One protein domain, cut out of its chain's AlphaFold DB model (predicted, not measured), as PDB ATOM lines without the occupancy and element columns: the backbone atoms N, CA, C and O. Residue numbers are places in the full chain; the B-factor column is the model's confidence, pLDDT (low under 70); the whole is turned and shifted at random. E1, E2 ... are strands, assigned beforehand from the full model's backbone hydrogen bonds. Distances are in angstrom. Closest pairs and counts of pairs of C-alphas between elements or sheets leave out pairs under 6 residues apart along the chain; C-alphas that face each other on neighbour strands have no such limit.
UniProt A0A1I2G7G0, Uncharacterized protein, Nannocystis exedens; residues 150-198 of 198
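This is residues 150 to 198 of the 198 residues of an uncharacterized protein of Nannocystis exedens (UniProt A0A1I2G7G0). With little regular structure, two small lobes made mostly of loops sit side by side along the longest axis: residues 150 to 172, with the hairpin of E1 and E2, and residues 177 to 198, with a short antiparallel pairing of residues 192 to 193 with 196 to 197. The printed part has 49 residues with no named helix and two antiparallel strands, E1 then E2; its class is all strand, on 6 residues. It is compact, with a radius of gyration of the C-alphas of 9.4 A and spans of 24 by 17 by 14 A.

E1 is residues 165 to 167, 6.0 A long, from C-alpha 165 at (224.212, 230.106, 322.963). E2 is residues 170 to 172, 6.6 A long, ending at C-alpha 172 at (225.029, 226.659, 326.558).

E1 and E2 form a hairpin with a tight link, their directions at 135 degrees. C-alphas 166 and 171 face each other at 4.6 A. N 172 and O 165, 2.8 A apart, are within hydrogen-bond range.

The C-alphas of Pro 152 and Leu 189 are farthest apart, 25.6 A. Residues 173 to 198 hold no named element. The printed part has no cut, and no printed residue is under 70 in pLDDT.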
ATOM      1  N   GLY A 150     229.759 224.969 328.505       97.38
ATOM      2  CA  GLY A 150     230.520 225.615 329.569       97.38
ATOM      3  C   GLY A 150     231.843 226.260 329.143       97.38
ATOM      4  O   GLY A 150     232.435 226.958 329.986       97.38
ATOM      5  N   ASP A 151     232.263 226.093 327.886       98.56
ATOM      6  CA  ASP A 151     233.431 226.764 327.313       98.56
ATOM      7  C   ASP A 151     233.258 228.279 327.280       98.56
ATOM      8  O   ASP A 151     232.133 228.776 327.177       98.56
ATOM      9  N   PRO A 152     234.356 229.049 327.374       98.38
ATOM     10  CA  PRO A 152     234.277 230.491 327.298       98.38
ATOM     11  C   PRO A 152     233.880 230.954 325.898       98.38
ATOM     12  O   PRO A 152     234.335 230.427 324.890       98.38
ATOM     13  N   CYS A 153     233.112 232.032 325.839       98.12
ATOM     14  CA  CYS A 153     232.688 232.638 324.584       98.12
ATOM     15  C   CYS A 153     232.600 234.161 324.714       98.12
ATOM     16  O   CYS A 153     232.448 234.716 325.806       98.12
ATOM     17  N   LYS A 154     232.696 234.864 323.584       96.56
ATOM     18  CA  LYS A 154     232.359 236.292 323.464       96.56
ATOM     19  C   LYS A 154     231.049 236.491 322.706       96.56
ATOM     20  O   LYS A 154     230.384 237.507 322.893       96.56
ATOM     21  N   THR A 155     230.724 235.560 321.817       96.31
ATOM     22  CA  THR A 155     229.583 235.588 320.903       96.31
ATOM     23  C   THR A 155     229.073 234.172 320.642       96.31
ATOM     24  O   THR A 155     229.826 233.215 320.785       96.31
ATOM     25  N   ASP A 156     227.828 234.034 320.174       96.75
ATOM     26  CA  ASP A 156     227.237 232.734 319.795       96.75
ATOM     27  C   ASP A 156     228.096 231.976 318.759       96.75
ATOM     28  O   ASP A 156     228.108 230.751 318.725       96.75
ATOM     29  N   THR A 157     228.874 232.689 317.931       96.00
ATOM     30  CA  THR A 157     229.759 232.051 316.946       96.00
ATOM     31  C   THR A 157     230.966 231.359 317.554       96.00
ATOM     32  O   THR A 157     231.620 230.611 316.840       96.00
ATOM     33  N   ASP A 158     231.286 231.616 318.817       97.00
ATOM     34  CA  ASP A 158     232.384 230.950 319.518       97.00
ATOM     35  C   ASP A 158     231.994 229.548 320.001       97.00
ATOM     36  O   ASP A 158     232.867 228.748 320.319       97.00
ATOM     37  N   CYS A 159     230.698 229.241 320.015       98.00
ATOM     38  CA  CYS A 159     230.174 227.983 320.509       98.00
ATOM     39  C   CYS A 159     229.936 226.962 319.392       98.00
ATOM     40  O   CYS A 159     229.700 227.305 318.228       98.00
ATOM     41  N   ALA A 160     229.983 225.686 319.759       97.62
ATOM     42  CA  ALA A 160     229.661 224.572 318.888       97.62
ATOM     43  C   ALA A 160     228.147 224.484 318.640       97.62
ATOM     44  O   ALA A 160     227.334 225.000 319.404       97.62
ATOM     45  N   GLU A 161     227.751 223.750 317.599       94.88
ATOM     46  CA  GLU A 161     226.334 223.525 317.259       94.88
ATOM     47  C   GLU A 161     225.533 222.924 318.431       94.88
ATOM     48  O   GLU A 161     224.353 223.224 318.604       94.88
ATOM     49  N   GLY A 162     226.190 222.096 319.253       94.81
ATOM     50  CA  GLY A 162     225.601 221.492 320.445       94.81
ATOM     51  C   GLY A 162     225.378 222.462 321.606       94.81
ATOM     52  O   GLY A 162     224.560 222.144 322.450       94.81
ATOM     53  N   SER A 163     226.037 223.626 321.618       97.12
ATOM     54  CA  SER A 163     226.073 224.585 322.739       97.12
ATOM     55  C   SER A 163     225.953 226.030 322.245       97.12
ATOM     56  O   SER A 163     226.626 226.933 322.727       97.12
ATOM     57  N   LYS A 164     225.125 226.246 321.218       96.56
ATOM     58  CA  LYS A 164     225.116 227.429 320.334       96.56
ATOM     59  C   LYS A 164     224.878 228.799 320.990       96.56
ATOM     60  O   LYS A 164     224.924 229.806 320.281       96.56
ATOM     61  N   HIS A 165     224.556 228.863 322.279       97.75
ATOM     62  CA  HIS A 165     224.212 230.106 322.963       97.75
ATOM     63  C   HIS A 165     225.357 230.580 323.850       97.75
ATOM     64  O   HIS A 165     225.708 229.924 324.823       97.75
ATOM     65  N   CYS A 166     225.904 231.756 323.552       98.31
ATOM     66  CA  CYS A 166     226.881 232.399 324.413       98.31
ATOM     67  C   CYS A 166     226.176 233.283 325.443       98.31
ATOM     68  O   CYS A 166     225.799 234.419 325.147       98.31
ATOM     69  N   VAL A 167     226.024 232.780 326.667       98.38
ATOM     70  CA  VAL A 167     225.324 233.476 327.754       98.38
ATOM     71  C   VAL A 167     226.269 233.679 328.930       98.38
ATOM     72  O   VAL A 167     226.940 232.754 329.384       98.38
ATOM     73  N   TYR A 168     226.367 234.913 329.432       97.62
ATOM     74  CA  TYR A 168     227.292 235.275 330.519       97.62
ATOM     75  C   TYR A 168     228.748 234.821 330.285       97.62
ATOM     76  O   TYR A 168     229.482 234.522 331.230       97.62
ATOM     77  N   GLY A 169     229.169 234.799 329.017       97.81
ATOM     78  CA  GLY A 169     230.521 234.434 328.602       97.81
ATOM     79  C   GLY A 169     230.804 232.934 328.584       97.81
ATOM     80  O   GLY A 169     231.979 232.566 328.575       97.81
ATOM     81  N   LYS A 170     229.768 232.085 328.595       98.50
ATOM     82  CA  LYS A 170     229.898 230.639 328.409       98.50
ATOM     83  C   LYS A 170     228.907 230.077 327.394       98.50
ATOM     84  O   LYS A 170     227.828 230.640 327.228       98.50
ATOM     85  N   CYS A 171     229.288 228.986 326.747       98.69
ATOM     86  CA  CYS A 171     228.445 228.257 325.809       98.69
ATOM     87  C   CYS A 171     227.410 227.391 326.537       98.69
ATOM     88  O   CYS A 171     227.766 226.704 327.495       98.69
ATOM     89  N   TYR A 172     226.164 227.441 326.065       98.56
ATOM     90  CA  TYR A 172     225.029 226.659 326.558       98.56
ATOM     91  C   TYR A 172     224.180 226.110 325.409       98.56
ATOM     92  O   TYR A 172     224.020 226.758 324.365       98.56
ATOM     93  N   ASP A 173     223.599 224.927 325.592       97.69
ATOM     94  CA  ASP A 173     222.682 224.313 324.624       97.69
ATOM     95  C   ASP A 173     221.260 224.907 324.680       97.69
ATOM     96  O   ASP A 173     220.499 224.813 323.702       97.69
ATOM     97  N   GLY A 174     220.952 225.615 325.772       97.75
ATOM     98  CA  GLY A 174     219.683 226.290 326.025       97.75
ATOM     99  C   GLY A 174     218.632 225.356 326.619       97.75
ATOM    100  O   GLY A 174     217.431 225.608 326.466       97.75
ATOM    101  N   SER A 175     219.059 224.242 327.211       97.75
ATOM    102  CA  SER A 175     218.196 223.254 327.847       97.75
ATOM    103  C   SER A 175     217.568 223.788 329.137       97.75
ATOM    104  O   SER A 175     217.789 224.918 329.571       97.75
ATOM    105  N   GLU A 176     216.681 222.992 329.735       97.62
ATOM    106  CA  GLU A 176     215.974 223.384 330.953       97.62
ATOM    107  C   GLU A 176     216.963 223.773 332.062       97.62
ATOM    108  O   GLU A 176     217.857 223.005 332.414       97.62
ATOM    109  N   PHE A 177     216.743 224.950 332.649       97.06
ATOM    110  CA  PHE A 177     217.585 225.576 333.672       97.06
ATOM    111  C   PHE A 177     218.943 226.108 333.213       97.06
ATOM    112  O   PHE A 177     219.706 226.576 334.065       97.06
ATOM    113  N   ASP A 178     219.220 226.139 331.913       98.31
ATOM    114  CA  ASP A 178     220.359 226.901 331.415       98.31
ATOM    115  C   ASP A 178     220.151 228.401 331.619       98.31
ATOM    116  O   ASP A 178     219.013 228.894 331.595       98.31
ATOM    117  N   PRO A 179     221.238 229.156 331.839       98.25
ATOM    118  CA  PRO A 179     221.158 230.597 331.917       98.25
ATOM    119  C   PRO A 179     220.741 231.199 330.576       98.25
ATOM    120  O   PRO A 179     221.163 230.759 329.513       98.25
ATOM    121  N   CYS A 180     219.979 232.285 330.636       98.31
ATOM    122  CA  CYS A 180     219.556 233.034 329.456       98.31
ATOM    123  C   CYS A 180     219.506 234.542 329.732       98.31
ATOM    124  O   CYS A 180     219.342 234.980 330.878       98.31
ATOM    125  N   GLU A 181     219.616 235.342 328.671       97.56
ATOM    126  CA  GLU A 181     219.293 236.777 328.676       97.56
ATOM    127  C   GLU A 181     218.014 237.051 327.866       97.56
ATOM    128  O   GLU A 181     217.234 237.956 328.177       97.56
ATOM    129  N   PHE A 182     217.767 236.235 326.840       96.06
ATOM    130  CA  PHE A 182     216.648 236.334 325.916       96.06
ATOM    131  C   PHE A 182     216.040 234.956 325.641       96.06
ATOM    132  O   PHE A 182     216.704 233.932 325.727       96.06
ATOM    133  N   ALA A 183     214.784 234.923 325.186       96.50
ATOM    134  CA  ALA A 183     214.134 233.671 324.775       96.50
ATOM    135  C   ALA A 183     214.876 232.937 323.638       96.50
ATOM    136  O   ALA A 183     214.728 231.732 323.497       96.50
ATOM    137  N   LYS A 184     215.684 233.652 322.837       96.12
ATOM    138  CA  LYS A 184     216.514 233.046 321.783       96.12
ATOM    139  C   LYS A 184     217.696 232.233 322.321       96.12
ATOM    140  O   LYS A 184     218.344 231.579 321.516       96.12
ATOM    141  N   ASP A 185     218.012 232.359 323.610       97.56
ATOM    142  CA  ASP A 185     219.116 231.643 324.257       97.56
ATOM    143  C   ASP A 185     218.668 230.272 324.787       97.56
ATOM    144  O   ASP A 185     219.474 229.516 325.311       97.56
ATOM    145  N   CYS A 186     217.377 229.959 324.647       97.88
ATOM    146  CA  CYS A 186     216.787 228.694 325.049       97.88
ATOM    147  C   CYS A 186     216.446 227.835 323.830       97.88
ATOM    148  O   CYS A 186     216.292 228.329 322.707       97.88
ATOM    149  N   MET A 187     216.265 226.536 324.065       96.00
ATOM    150  CA  MET A 187     215.718 225.617 323.074       96.00
ATOM    151  C   MET A 187     214.338 226.068 322.580       96.00
ATOM    152  O   MET A 187     213.599 226.799 323.248       96.00
ATOM    153  N   ASP A 188     213.976 225.594 321.388       92.50
ATOM    154  CA  ASP A 188     212.685 225.899 320.780       92.50
ATOM    155  C   ASP A 188     211.533 225.601 321.752       92.50
ATOM    156  O   ASP A 188     211.475 224.540 322.370       92.50
ATOM    157  N   LEU A 189     210.571 226.527 321.815       91.06
ATOM    158  CA  LEU A 189     209.378 226.477 322.675       91.06
ATOM    159  C   LEU A 189     209.618 226.729 324.174       91.06
ATOM    160  O   LEU A 189     208.633 226.744 324.913       91.06
ATOM    161  N   MET A 190     210.854 226.985 324.610       96.06
ATOM    162  CA  MET A 190     211.148 227.440 325.974       96.06
ATOM    163  C   MET A 190     211.134 228.971 326.068       96.06
ATOM    164  O   MET A 190     211.188 229.687 325.062       96.06
ATOM    165  N   SER A 191     211.008 229.493 327.285       97.44
ATOM    166  CA  SER A 191     211.069 230.927 327.576       97.44
ATOM    167  C   SER A 191     212.178 231.232 328.573       97.44
ATOM    168  O   SER A 191     212.502 230.420 329.430       97.44
ATOM    169  N   CYS A 192     212.740 232.435 328.479       98.25
ATOM    170  CA  CYS A 192     213.700 232.915 329.463       98.25
ATOM    171  C   CYS A 192     212.959 233.584 330.629       98.25
ATOM    172  O   CYS A 192     212.501 234.725 330.504       98.25
ATOM    173  N   GLU A 193     212.831 232.889 331.761       98.31
ATOM    174  CA  GLU A 193     212.212 233.414 332.980       98.31
ATOM    175  C   GLU A 193     213.210 233.420 334.139       98.31
ATOM    176  O   GLU A 193     213.844 232.422 334.455       98.31
ATOM    177  N   ASN A 194     213.344 234.564 334.817       97.44
ATOM    178  CA  ASN A 194     214.316 234.747 335.906       97.44
ATOM    179  C   ASN A 194     215.763 234.366 335.517       97.44
ATOM    180  O   ASN A 194     216.520 233.887 336.361       97.44
ATOM    181  N   ASN A 195     216.146 234.636 334.262       98.00
ATOM    182  CA  ASN A 195     217.435 234.279 333.655       98.00
ATOM    183  C   ASN A 195     217.683 232.769 333.536       98.00
ATOM    184  O   ASN A 195     218.841 232.364 333.500       98.00
ATOM    185  N   LEU A 196     216.624 231.957 333.502       98.31
ATOM    186  CA  LEU A 196     216.694 230.517 333.275       98.31
ATOM    187  C   LEU A 196     215.722 230.097 332.171       98.31
ATOM    188  O   LEU A 196     214.624 230.649 332.062       98.31
ATOM    189  N   CYS A 197     216.117 229.107 331.379       98.44
ATOM    190  CA  CYS A 197     215.247 228.481 330.392       98.44
ATOM    191  C   CYS A 197     214.214 227.572 331.075       98.44
ATOM    192  O   CYS A 197     214.582 226.659 331.820       98.44
ATOM    193  N   VAL A 198     212.925 227.838 330.831       97.25
ATOM    194  CA  VAL A 198     211.766 227.109 331.394       97.25
ATOM    195  C   VAL A 198     210.664 226.853 330.368       97.25
ATOM    196  O   VAL A 198     210.615 227.565 329.335       97.25
TER     197      VAL A 198